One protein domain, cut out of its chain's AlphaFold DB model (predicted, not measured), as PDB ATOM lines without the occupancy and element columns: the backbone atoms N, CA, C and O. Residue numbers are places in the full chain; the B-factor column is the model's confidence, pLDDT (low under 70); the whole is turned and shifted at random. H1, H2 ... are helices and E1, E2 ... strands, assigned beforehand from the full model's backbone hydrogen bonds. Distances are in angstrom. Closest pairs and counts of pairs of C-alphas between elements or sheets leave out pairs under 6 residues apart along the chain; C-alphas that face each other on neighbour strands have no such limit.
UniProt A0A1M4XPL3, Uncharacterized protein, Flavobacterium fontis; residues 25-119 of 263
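Overview. This is residues 25 to 119 of the 263 residues of an uncharacterized protein of Flavobacterium fontis (UniProt A0A1M4XPL3). What is the main picture? A strongly twisted four-strand sheet, E1 E4 E5 E6, stands in the middle, with the hairpin E2 and E3 crossed over part of one face and helices H1 and H2 over the other. What builds it? The printed part has 95 residues, with six named strands and then two named helices, both sheets antiparallel and the class mixed. How large is it? It is compact, with a radius of gyration of the C-alphas of 12.7 A and spans of 37 by 28 by 24 A.

Along the chain. Where is the large sheet? E4, residues 55 to 65, spans 27.7 A and bends by 72 degrees at residue 59; E5, residues 69 to 77, spans 24.6 A. E6 is residues 80 to 85, and E1, residues 25 to 28, begins at C-alpha 25 (14.139, 116.470, 189.724). Where are the others? E2 is residues 32 to 38, E3 44 to 50 and H1 93 to 101; H2, residues 104 to 119, spans 22.5 A to C-alpha 119 (-3.173, 120.576, 186.643).

Arrangement. How do the strands pair? The order is E1 - E4 - E5 - E6, with N 26 and O 56 at 2.9 A, N 62 and O 72 at 2.9 A, and N 75 and O 82 at 2.8 A, within hydrogen-bond range. E4, E5 and E6 form a meander, each strand the antiparallel neighbour of the one before. What faces this sheet? The hairpin E2 and E3, with N 34 and O 48 at 2.9 A, makes a sandwich with it, two sheets face to face, strands at 58 degrees. E2 touches E6, closest at the C-alphas of Lys 36 and Tyr 82, 5.0 A. Where are the helices? H1 and H2 are on the same face, at heights over the sheet of 9.0 A and 9.3 A; H2 and the sheet make two layers, a helix on one face. On the local plane H1 runs across the strands, at 78 degrees to E5, and H2 along them, at 24 degrees to E4. In both helices every O i to N i+4 pair is within hydrogen-bond range.

Size, cuts and confidence. How far does it reach? The two C-alphas farthest apart, of Arg 67 and Lys 119, are 39.9 A apart. Is it continuous and confident? The printed part has no cut and no long link; mean pLDDT of the printed part is 92.9, and no printed residue is under 70.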
ATOM      1  N   PHE A  25      14.661 117.338 188.681       92.38
ATOM      2  CA  PHE A  25      14.139 116.470 189.724       92.38
ATOM      3  C   PHE A  25      15.243 116.209 190.736       92.38
ATOM      4  O   PHE A  25      16.351 115.813 190.383       92.38
ATOM      5  N   ALA A  26      14.932 116.440 192.001       95.38
ATOM      6  CA  ALA A  26      15.853 116.260 193.104       95.38
ATOM      7  C   ALA A  26      15.163 115.501 194.233       95.38
ATOM      8  O   ALA A  26      13.940 115.366 194.250       95.38
ATOM      9  N   LYS A  27      15.951 115.034 195.196       96.00
ATOM     10  CA  LYS A  27      15.424 114.440 196.428       96.00
ATOM     11  C   LYS A  27      15.902 115.214 197.636       96.00
ATOM     12  O   LYS A  27      17.027 115.709 197.647       96.00
ATOM     13  N   SER A  28      15.084 115.315 198.667       96.81
ATOM     14  CA  SER A  28      15.564 115.758 199.977       96.81
ATOM     15  C   SER A  28      16.599 114.765 200.528       96.81
ATOM     16  O   SER A  28      16.462 113.546 200.400       96.81
ATOM     17  N   LYS A  29      17.662 115.285 201.147       96.56
ATOM     18  CA  LYS A  29      18.722 114.461 201.758       96.56
ATOM     19  C   LYS A  29      18.312 113.828 203.074       96.56
ATOM     20  O   LYS A  29      18.858 112.805 203.454       96.56
ATOM     21  N   LYS A  30      17.438 114.520 203.793       95.38
ATOM     22  CA  LYS A  30      16.935 114.201 205.124       95.38
ATOM     23  C   LYS A  30      15.663 115.007 205.351       95.38
ATOM     24  O   LYS A  30      15.258 115.787 204.485       95.38
ATOM     25  N   GLU A  31      15.058 114.837 206.517       97.25
ATOM     26  CA  GLU A  31      13.989 115.727 206.943       97.25
ATOM     27  C   GLU A  31      14.482 117.182 206.991       97.25
ATOM     28  O   GLU A  31      15.499 117.487 207.622       97.25
ATOM     29  N   ALA A  32      13.781 118.076 206.294       96.81
ATOM     30  CA  ALA A  32      14.192 119.467 206.152       96.81
ATOM     31  C   ALA A  32      12.991 120.414 206.151       96.81
ATOM     32  O   ALA A  32      11.972 120.168 205.505       96.81
ATOM     33  N   GLY A  33      13.137 121.532 206.864       96.50
ATOM     34  CA  GLY A  33      12.127 122.583 206.897       96.50
ATOM     35  C   GLY A  33      12.051 123.327 205.565       96.50
ATOM     36  O   GLY A  33      13.073 123.741 205.010       96.50
ATOM     37  N   VAL A  34      10.829 123.535 205.083       97.25
ATOM     38  CA  VAL A  34      10.523 124.310 203.881       97.25
ATOM     39  C   VAL A  34       9.610 125.485 204.218       97.25
ATOM     40  O   VAL A  34       8.806 125.432 205.147       97.25
ATOM     41  N   GLY A  35       9.733 126.574 203.467       96.12
ATOM     42  CA  GLY A  35       9.025 127.826 203.741       96.12
ATOM     43  C   GLY A  35       8.744 128.610 202.471       96.12
ATOM     44  O   GLY A  35       9.189 128.227 201.397       96.12
ATOM     45  N   LYS A  36       7.989 129.703 202.568       93.94
ATOM     46  CA  LYS A  36       7.686 130.567 201.406       93.94
ATOM     47  C   LYS A  36       8.399 131.909 201.445       93.94
ATOM     48  O   LYS A  36       8.603 132.525 200.405       93.94
ATOM     49  N   GLU A  37       8.768 132.341 202.640       90.94
ATOM     50  CA  GLU A  37       9.296 133.668 202.911       90.94
ATOM     51  C   GLU A  37      10.443 133.565 203.912       90.94
ATOM     52  O   GLU A  37      10.533 132.613 204.695       90.94
ATOM     53  N   PHE A  38      11.319 134.562 203.882       88.75
ATOM     54  CA  PHE A  38      12.384 134.708 204.859       88.75
ATOM     55  C   PHE A  38      11.906 135.602 206.005       88.75
ATOM     56  O   PHE A  38      11.262 136.626 205.788       88.75
ATOM     57  N   LEU A  39      12.250 135.211 207.225       84.69
ATOM     58  CA  LEU A  39      12.308 136.084 208.388       84.69
ATOM     59  C   LEU A  39      13.537 137.013 208.273       84.69
ATOM     60  O   LEU A  39      14.214 137.079 207.242       84.69
ATOM     61  N   TYR A  40      13.867 137.707 209.362       80.38
ATOM     62  CA  TYR A  40      15.112 138.466 209.476       80.38
ATOM     63  C   TYR A  40      16.353 137.561 209.315       80.38
ATOM     64  O   TYR A  40      16.354 136.394 209.721       80.38
ATOM     65  N   ASP A  41      17.421 138.113 208.732       83.81
ATOM     66  CA  ASP A  41      18.745 137.481 208.617       83.81
ATOM     67  C   ASP A  41      18.789 136.142 207.851       83.81
ATOM     68  O   ASP A  41      19.483 135.209 208.248       83.81
ATOM     69  N   CYS A  42      18.080 136.039 206.719       86.62
ATOM     70  CA  CYS A  42      18.084 134.851 205.846       86.62
ATOM     71  C   CYS A  42      17.548 133.573 206.516       86.62
ATOM     72  O   CYS A  42      17.751 132.467 206.006       86.62
ATOM     73  N   ASN A  43      16.847 133.704 207.643       87.75
ATOM     74  CA  ASN A  43      16.177 132.584 208.285       87.75
ATOM     75  C   ASN A  43      14.871 132.290 207.558       87.75
ATOM     76  O   ASN A  43      14.057 133.178 207.343       87.75
ATOM     77  N   LEU A  44      14.661 131.042 207.166       90.94
ATOM     78  CA  LEU A  44      13.436 130.638 206.491       90.94
ATOM     79  C   LEU A  44      12.284 130.561 207.504       90.94
ATOM     80  O   LEU A  44      12.435 129.925 208.546       90.94
ATOM     81  N   ASN A  45      11.134 131.166 207.195       93.75
ATOM     82  CA  ASN A  45       9.908 130.924 207.954       93.75
ATOM     83  C   ASN A  45       9.392 129.521 207.604       93.75
ATOM     84  O   ASN A  45       8.792 129.330 206.543       93.75
ATOM     85  N   ILE A  46       9.705 128.535 208.445       94.69
ATOM     86  CA  ILE A  46       9.364 127.131 208.198       94.69
ATOM     87  C   ILE A  46       7.851 126.955 208.334       94.69
ATOM     88  O   ILE A  46       7.267 127.249 209.373       94.69
ATOM     89  N   LEU A  47       7.229 126.460 207.266       94.94
ATOM     90  CA  LEU A  47       5.793 126.197 207.186       94.94
ATOM     91  C   LEU A  47       5.477 124.702 207.164       94.94
ATOM     92  O   LEU A  47       4.360 124.317 207.496       94.94
ATOM     93  N   ASP A  48       6.422 123.884 206.707       96.19
ATOM     94  CA  ASP A  48       6.240 122.447 206.529       96.19
ATOM     95  C   ASP A  48       7.599 121.731 206.530       96.19
ATOM     96  O   ASP A  48       8.650 122.382 206.517       96.19
ATOM     97  N   PHE A  49       7.579 120.400 206.510       96.50
ATOM     98  CA  PHE A  49       8.773 119.559 206.467       96.50
ATOM     99  C   PHE A  49       8.677 118.535 205.338       96.50
ATOM    100  O   PHE A  49       7.731 117.750 205.267       96.50
ATOM    101  N   VAL A  50       9.692 118.520 204.473       96.31
ATOM    102  CA  VAL A  50       9.902 117.406 203.538       96.31
ATOM    103  C   VAL A  50      10.549 116.258 204.304       96.31
ATOM    104  O   VAL A  50      11.407 116.502 205.151       96.31
ATOM    105  N   LYS A  51      10.158 115.014 204.026       97.00
ATOM    106  CA  LYS A  51      10.787 113.813 204.601       97.00
ATOM    107  C   LYS A  51      12.035 113.453 203.822       97.00
ATOM    108  O   LYS A  51      12.199 113.917 202.703       97.00
ATOM    109  N   GLU A  52      12.901 112.616 204.380       96.31
ATOM    110  CA  GLU A  52      14.036 112.058 203.639       96.31
ATOM    111  C   GLU A  52      13.571 111.329 202.366       96.31
ATOM    112  O   GLU A  52      12.611 110.558 202.408       96.31
ATOM    113  N   ASN A  53      14.276 111.547 201.250       94.88
ATOM    114  CA  ASN A  53      13.980 110.985 199.929       94.88
ATOM    115  C   ASN A  53      12.655 111.435 199.287       94.88
ATOM    116  O   ASN A  53      12.261 110.847 198.277       94.88
ATOM    117  N   ASP A  54      12.000 112.476 199.810       94.94
ATOM    118  CA  ASP A  54      10.876 113.119 199.127       94.94
ATOM    119  C   ASP A  54      11.335 113.703 197.785       94.94
ATOM    120  O   ASP A  54      12.365 114.378 197.698       94.94
ATOM    121  N   ASP A  55      10.543 113.460 196.741       93.62
ATOM    122  CA  ASP A  55      10.776 113.992 195.402       93.62
ATOM    123  C   ASP A  55      10.429 115.489 195.336       93.62
ATOM    124  O   ASP A  55       9.345 115.925 195.735       93.62
ATOM    125  N   LEU A  56      11.347 116.277 194.780       94.75
ATOM    126  CA  LEU A  56      11.257 117.727 194.645       94.75
ATOM    127  C   LEU A  56      11.451 118.123 193.182       94.75
ATOM    128  O   LEU A  56      12.380 117.660 192.521       94.75
ATOM    129  N   MET A  57      10.624 119.041 192.686       94.81
ATOM    130  CA  MET A  57      10.865 119.695 191.397       94.81
ATOM    131  C   MET A  57      11.525 121.048 191.648       94.81
ATOM    132  O   MET A  57      10.888 121.978 192.145       94.81
ATOM    133  N   VAL A  58      12.807 121.169 191.325       95.38
ATOM    134  CA  VAL A  58      13.564 122.408 191.505       95.38
ATOM    135  C   VAL A  58      13.307 123.314 190.306       95.38
ATOM    136  O   VAL A  58      13.533 122.922 189.164       95.38
ATOM    137  N   TYR A  59      12.825 124.530 190.563       94.50
ATOM    138  CA  TYR A  59      12.477 125.480 189.501       94.50
ATOM    139  C   TYR A  59      13.237 126.805 189.571       94.50
ATOM    140  O   TYR A  59      13.069 127.668 188.708       94.50
ATOM    141  N   GLY A  60      14.062 126.995 190.596       94.88
ATOM    142  CA  GLY A  60      14.850 128.207 190.712       94.88
ATOM    143  C   GLY A  60      15.850 128.177 191.849       94.88
ATOM    144  O   GLY A  60      15.881 127.266 192.676       94.88
ATOM    145  N   TYR A  61      16.645 129.232 191.877       95.25
ATOM    146  CA  TYR A  61      17.712 129.450 192.833       95.25
ATOM    147  C   TYR A  61      17.572 130.834 193.458       95.25
ATOM    148  O   TYR A  61      17.094 131.777 192.817       95.25
ATOM    149  N   TYR A  62      17.972 130.955 194.717       93.00
ATOM    150  CA  TYR A  62      17.995 132.220 195.426       93.00
ATOM    151  C   TYR A  62      19.200 132.298 196.358       93.00
ATOM    152  O   TYR A  62      19.460 131.383 197.136       93.00
ATOM    153  N   GLN A  63      19.896 133.431 196.302       93.06
ATOM    154  CA  GLN A  63      21.017 133.753 197.173       93.06
ATOM    155  C   GLN A  63      20.618 134.835 198.163       93.06
ATOM    156  O   GLN A  63      20.358 135.971 197.767       93.06
ATOM    157  N   CYS A  64      20.616 134.499 199.449       90.56
ATOM    158  CA  CYS A  64      20.404 135.475 200.508       90.56
ATOM    159  C   CYS A  64      21.754 135.992 201.013       90.56
ATOM    160  O   CYS A  64      22.577 135.206 201.483       90.56
ATOM    161  N   LYS A  65      21.990 137.306 200.900       88.94
ATOM    162  CA  LYS A  65      23.244 137.969 201.292       88.94
ATOM    163  C   LYS A  65      22.946 139.083 202.291       88.94
ATOM    164  O   LYS A  65      22.619 140.195 201.888       88.94
ATOM    165  N   ILE A  66      23.039 138.772 203.585       81.50
ATOM    166  CA  ILE A  66      22.944 139.776 204.662       81.50
ATOM    167  C   ILE A  66      24.297 139.891 205.375       81.50
ATOM    168  O   ILE A  66      25.012 140.862 205.162       81.50
ATOM    169  N   ARG A  67      24.685 138.879 206.169       78.25
ATOM    170  CA  ARG A  67      26.023 138.781 206.806       78.25
ATOM    171  C   ARG A  67      26.884 137.664 206.219       78.25
ATOM    172  O   ARG A  67      28.086 137.825 206.047       78.25
ATOM    173  N   HIS A  68      26.244 136.552 205.872       82.81
ATOM    174  CA  HIS A  68      26.821 135.432 205.140       82.81
ATOM    175  C   HIS A  68      25.955 135.154 203.909       82.81
ATOM    176  O   HIS A  68      24.790 135.560 203.869       82.81
ATOM    177  N   THR A  69      26.528 134.488 202.905       89.00
ATOM    178  CA  THR A  69      25.753 134.011 201.753       89.00
ATOM    179  C   THR A  69      25.149 132.661 202.112       89.00
ATOM    180  O   THR A  69      25.885 131.741 202.463       89.00
ATOM    181  N   ILE A  70      23.822 132.557 202.052       93.12
ATOM    182  CA  ILE A  70      23.099 131.290 202.191       93.12
ATOM    183  C   ILE A  70      22.338 131.041 200.894       93.12
ATOM    184  O   ILE A  70      21.576 131.898 200.432       93.12
ATOM    185  N   ASP A  71      22.550 129.858 200.331       95.19
ATOM    186  CA  ASP A  71      21.957 129.445 199.068       95.19
ATOM    187  C   ASP A  71      20.688 128.623 199.307       95.19
ATOM    188  O   ASP A  71      20.631 127.726 200.159       95.19
ATOM    189  N   PHE A  72      19.666 128.902 198.503       96.81
ATOM    190  CA  PHE A  72      18.382 128.222 198.550       96.81
ATOM    191  C   PHE A  72      17.928 127.785 197.159       96.81
ATOM    192  O   PHE A  72      18.136 128.481 196.163       96.81
ATOM    193  N   TYR A  73      17.222 126.662 197.111       97.38
ATOM    194  CA  TYR A  73      16.417 126.265 195.967       97.38
ATOM    195  C   TYR A  73      14.972 126.700 196.153       97.38
ATOM    196  O   TYR A  73      14.424 126.630 197.254       97.38
ATOM    197  N   LYS A  74      14.341 127.095 195.050       96.69
ATOM    198  CA  LYS A  74      12.888 127.188 194.940       96.69
ATOM    199  C   LYS A  74      12.376 125.860 194.400       96.69
ATOM    200  O   LYS A  74      12.818 125.411 193.340       96.69
ATOM    201  N   VAL A  75      11.471 125.234 195.136       96.25
ATOM    202  CA  VAL A  75      10.987 123.881 194.861       96.25
ATOM    203  C   VAL A  75       9.474 123.848 194.774       96.25
ATOM    204  O   VAL A  75       8.776 124.580 195.475       96.25
ATOM    205  N   PHE A  76       8.965 122.996 193.897       95.00
ATOM    206  CA  PHE A  76       7.566 122.624 193.837       95.00
ATOM    207  C   PHE A  76       7.409 121.246 194.487       95.00
ATOM    208  O   PHE A  76       8.057 120.282 194.075       95.00
ATOM    209  N   TRP A  77       6.582 121.175 195.525       94.12
ATOM    210  CA  TRP A  77       6.339 119.980 196.332       94.12
ATOM    211  C   TRP A  77       4.906 120.015 196.865       94.12
ATOM    212  O   TRP A  77       4.435 121.065 197.306       94.12
ATOM    213  N   ASN A  78       4.200 118.883 196.801       88.38
ATOM    214  CA  ASN A  78       2.799 118.755 197.226       88.38
ATOM    215  C   ASN A  78       1.881 119.870 196.690       88.38
ATOM    216  O   ASN A  78       1.169 120.534 197.447       88.38
ATOM    217  N   ASP A  79       1.924 120.088 195.374       86.81
ATOM    218  CA  ASP A  79       1.128 121.088 194.648       86.81
ATOM    219  C   ASP A  79       1.353 122.549 195.088       86.81
ATOM    220  O   ASP A  79       0.530 123.431 194.825       86.81
ATOM    221  N   LYS A  80       2.466 122.830 195.773       92.25
ATOM    222  CA  LYS A  80       2.798 124.149 196.317       92.25
ATOM    223  C   LYS A  80       4.251 124.500 196.039       92.25
ATOM    224  O   LYS A  80       5.108 123.641 195.855       92.25
ATOM    225  N   THR A  81       4.531 125.796 196.051       95.31
ATOM    226  CA  THR A  81       5.890 126.320 195.974       95.31
ATOM    227  C   THR A  81       6.461 126.570 197.358       95.31
ATOM    228  O   THR A  81       5.773 127.073 198.253       95.31
ATOM    229  N   TYR A  82       7.740 126.252 197.501       97.12
ATOM    230  CA  TYR A  82       8.521 126.461 198.703       97.12
ATOM    231  C   TYR A  82       9.964 126.847 198.365       97.12
ATOM    232  O   TYR A  82      10.405 126.816 197.217       97.12
ATOM    233  N   ILE A  83      10.698 127.196 199.409       96.94
ATOM    234  CA  ILE A  83      12.121 127.474 199.445       96.94
ATOM    235  C   ILE A  83      12.745 126.467 200.414       96.94
ATOM    236  O   ILE A  83      12.186 126.206 201.480       96.94
ATOM    237  N   ILE A  84      13.896 125.911 200.045       97.38
ATOM    238  CA  ILE A  84      14.661 124.944 200.842       97.38
ATOM    239  C   ILE A  84      16.157 125.247 200.723       97.38
ATOM    240  O   ILE A  84      16.617 125.724 199.687       97.38
ATOM    241  N   LYS A  85      16.936 124.999 201.781       96.62
ATOM    242  CA  LYS A  85      18.398 125.177 201.744       96.62
ATOM    243  C   LYS A  85      19.027 124.207 200.742       96.62
ATOM    244  O   LYS A  85      18.669 123.032 200.717       96.62
ATOM    245  N   THR A  86      20.003 124.663 199.957       96.62
ATOM    246  CA  THR A  86      20.666 123.806 198.950       96.62
ATOM    247  C   THR A  86      21.374 122.602 199.566       96.62
ATOM    248  O   THR A  86      21.398 121.526 198.973       96.62
ATOM    249  N   THR A  87      21.899 122.750 200.784       96.19
ATOM    250  CA  THR A  87      22.571 121.677 201.529       96.19
ATOM    251  C   THR A  87      21.656 120.493 201.821       96.19
ATOM    252  O   THR A  87      22.157 119.381 201.960       96.19
ATOM    253  N   GLU A  88      20.342 120.720 201.859       97.44
ATOM    254  CA  GLU A  88      19.303 119.748 202.214       97.44
ATOM    255  C   GLU A  88      18.744 118.976 201.009       97.44
ATOM    256  O   GLU A  88      17.862 118.134 201.163       97.44
ATOM    257  N   VAL A  89      19.259 119.231 199.801       97.50
ATOM    258  CA  VAL A  89      18.752 118.651 198.549       97.50
ATOM    259  C   VAL A  89      19.862 117.907 197.801       97.50
ATOM    260  O   VAL A  89      20.952 118.440 197.587       97.50
ATOM    261  N   ASN A  90      19.593 116.659 197.414       97.00
ATOM    262  CA  ASN A  90      20.396 115.850 196.500       97.00
ATOM    263  C   ASN A  90      20.086 116.258 195.058       97.00
ATOM    264  O   ASN A  90      19.021 115.939 194.533       97.00
ATOM    265  N   ILE A  91      21.030 116.954 194.437       94.00
ATOM    266  CA  ILE A  91      20.962 117.479 193.074       94.00
ATOM    267  C   ILE A  91      22.354 117.368 192.448       94.00
ATOM    268  O   ILE A  91      23.355 117.523 193.153       94.00
ATOM    269  N   SER A  92      22.423 117.061 191.153       94.75
ATOM    270  CA  SER A  92      23.700 116.951 190.447       94.75
ATOM    271  C   SER A  92      24.372 118.322 190.288       94.75
ATOM    272  O   SER A  92      23.716 119.366 190.335       94.75
ATOM    273  N   GLU A  93      25.690 118.346 190.085       94.19
ATOM    274  CA  GLU A  93      26.397 119.606 189.817       94.19
ATOM    275  C   GLU A  93      25.935 120.275 188.515       94.19
ATOM    276  O   GLU A  93      25.901 121.503 188.430       94.19
ATOM    277  N   GLU A  94      25.588 119.481 187.500       93.69
ATOM    278  CA  GLU A  94      25.075 119.972 186.219       93.69
ATOM    279  C   GLU A  94      23.721 120.661 186.404       93.69
ATOM    280  O   GLU A  94      23.552 121.814 186.004       93.69
ATOM    281  N   ASP A  95      22.800 120.008 187.114       93.88
ATOM    282  CA  ASP A  95      21.487 120.566 187.432       93.88
ATOM    283  C   ASP A  95      21.599 121.818 188.307       93.88
ATOM    284  O   ASP A  95      20.871 122.789 188.098       93.88
ATOM    285  N   HIS A  96      22.532 121.839 189.266       94.44
ATOM    286  CA  HIS A  96      22.804 123.029 190.069       94.44
ATOM    287  C   HIS A  96      23.282 124.199 189.201       94.44
ATOM    288  O   HIS A  96      22.757 125.308 189.330       94.44
ATOM    289  N   LYS A  97      24.252 123.972 188.305       94.56
ATOM    290  CA  LYS A  97      24.756 125.000 187.376       94.56
ATOM    291  C   LYS A  97      23.639 125.527 186.483       94.56
ATOM    292  O   LYS A  97      23.497 126.734 186.316       94.56
ATOM    293  N   TYR A  98      22.811 124.631 185.966       93.75
ATOM    294  CA  TYR A  98      21.662 124.999 185.160       93.75
ATOM    295  C   TYR A  98      20.652 125.842 185.960       93.75
ATOM    296  O   TYR A  98      20.369 126.974 185.572       93.75
ATOM    297  N   ILE A  99      20.179 125.367 187.115       94.25
ATOM    298  CA  ILE A  99      19.182 126.064 187.947       94.25
ATOM    299  C   ILE A  99      19.686 127.419 188.459       94.25
ATOM    300  O   ILE A  99      18.921 128.384 188.497       94.25
ATOM    301  N   SER A 100      20.963 127.511 188.838       93.56
ATOM    302  CA  SER A 100      21.584 128.761 189.298       93.56
ATOM    303  C   SER A 100      21.793 129.780 188.173       93.56
ATOM    304  O   SER A 100      21.842 130.976 188.453       93.56
ATOM    305  N   SER A 101      21.846 129.334 186.913       93.81
ATOM    306  CA  SER A 101      21.942 130.213 185.738       93.81
ATOM    307  C   SER A 101      20.604 130.824 185.295       93.81
ATOM    308  O   SER A 101      20.595 131.760 184.494       93.81
ATOM    309  N   LEU A 102      19.471 130.320 185.802       93.00
ATOM    310  CA  LEU A 102      18.147 130.787 185.390       93.00
ATOM    311  C   LEU A 102      17.835 132.180 185.950       93.00
ATOM    312  O   LEU A 102      17.750 132.373 187.167       93.00
ATOM    313  N   ASP A 103      17.545 133.127 185.057       93.19
ATOM    314  CA  ASP A 103      16.982 134.428 185.423       93.19
ATOM    315  C   ASP A 103      15.531 134.319 185.940       93.19
ATOM    316  O   ASP A 103      14.875 133.273 185.881       93.19
ATOM    317  N   SER A 104      14.998 135.426 186.462       90.69
ATOM    318  CA  SER A 104      13.638 135.466 187.014       90.69
ATOM    319  C   SER A 104      12.556 135.127 185.983       90.69
ATOM    320  O   SER A 104      11.541 134.526 186.342       90.69
ATOM    321  N   ILE A 105      12.776 135.465 184.707       92.00
ATOM    322  CA  ILE A 105      11.836 135.210 183.612       92.00
ATOM    323  C   ILE A 105      11.760 133.708 183.327       92.00
ATOM    324  O   ILE A 105      10.667 133.149 183.221       92.00
ATOM    325  N   ASN A 106      12.902 133.033 183.234       91.50
ATOM    326  CA  ASN A 106      12.975 131.602 182.967       91.50
ATOM    327  C   ASN A 106      12.503 130.774 184.167       91.50
ATOM    328  O   ASN A 106      11.776 129.801 183.970       91.50
ATOM    329  N   GLN A 107      12.794 131.204 185.401       92.50
ATOM    330  CA  GLN A 107      12.210 130.594 186.605       92.50
ATOM    331  C   GLN A 107      10.675 130.687 186.603       92.50
ATOM    332  O   GLN A 107       9.990 129.705 186.894       92.50
ATOM    333  N   ALA A 108      10.116 131.850 186.243       91.56
ATOM    334  CA  ALA A 108       8.668 132.034 186.153       91.56
ATOM    335  C   ALA A 108       8.045 131.152 185.059       91.56
ATOM    336  O   ALA A 108       7.038 130.493 185.313       91.56
ATOM    337  N   LYS A 109       8.672 131.066 183.875       91.62
ATOM    338  CA  LYS A 109       8.241 130.160 182.794       91.62
ATOM    339  C   LYS A 109       8.226 128.701 183.253       91.62
ATOM    340  O   LYS A 109       7.249 127.998 182.996       91.62
ATOM    341  N   LEU A 110       9.275 128.253 183.944       90.31
ATOM    342  CA  LEU A 110       9.377 126.885 184.446       90.31
ATOM    343  C   LEU A 110       8.267 126.583 185.465       90.31
ATOM    344  O   LEU A 110       7.579 125.571 185.340       90.31
ATOM    345  N   LEU A 111       8.015 127.502 186.401       91.44
ATOM    346  CA  LEU A 111       6.926 127.376 187.372       91.44
ATOM    347  C   LEU A 111       5.539 127.346 186.707       91.44
ATOM    348  O   LEU A 111       4.700 126.519 187.064       91.44
ATOM    349  N   SER A 112       5.281 128.212 185.723       91.06
ATOM    350  CA  SER A 112       4.021 128.192 184.969       91.06
ATOM    351  C   SER A 112       3.804 126.853 184.264       91.06
ATOM    352  O   SER A 112       2.699 126.316 184.301       91.06
ATOM    353  N   ARG A 113       4.857 126.272 183.674       88.38
ATOM    354  CA  ARG A 113       4.785 124.939 183.057       88.38
ATOM    355  C   ARG A 113       4.521 123.841 184.083       88.38
ATOM    356  O   ARG A 113       3.680 122.986 183.818       88.38
ATOM    357  N   LEU A 114       5.174 123.884 185.249       88.50
ATOM    358  CA  LEU A 114       4.913 122.946 186.348       88.50
ATOM    359  C   LEU A 114       3.437 122.965 186.754       88.50
ATOM    360  O   LEU A 114       2.805 121.912 186.803       88.50
ATOM    361  N   HIS A 115       2.857 124.152 186.952       89.69
ATOM    362  CA  HIS A 115       1.436 124.278 187.277       89.69
ATOM    363  C   HIS A 115       0.525 123.681 186.196       89.69
ATOM    364  O   HIS A 115      -0.436 122.994 186.533       89.69
ATOM    365  N   ILE A 116       0.820 123.911 184.911       89.38
ATOM    366  CA  ILE A 116       0.037 123.346 183.800       89.38
ATOM    367  C   ILE A 116       0.123 121.816 183.799       89.38
ATOM    368  O   ILE A 116      -0.905 121.151 183.706       89.38
ATOM    369  N   ILE A 117       1.323 121.248 183.941       86.44
ATOM    370  CA  ILE A 117       1.531 119.792 183.948       86.44
ATOM    371  C   ILE A 117       0.786 119.146 185.115       86.44
ATOM    372  O   ILE A 117       0.043 118.185 184.915       86.44
ATOM    373  N   VAL A 118       0.948 119.688 186.324       86.00
ATOM    374  CA  VAL A 118       0.292 119.179 187.535       86.00
ATOM    375  C   VAL A 118      -1.225 119.263 187.402       86.00
ATOM    376  O   VAL A 118      -1.921 118.283 187.672       86.00
ATOM    377  N   LYS A 119      -1.743 120.396 186.911       89.12
ATOM    378  CA  LYS A 119      -3.173 120.576 186.643       89.12
ATOM    379  C   LYS A 119      -3.690 119.537 185.647       89.12
ATOM    380  O   LYS A 119      -4.643 118.831 185.964       89.12
TER     381      LYS A 119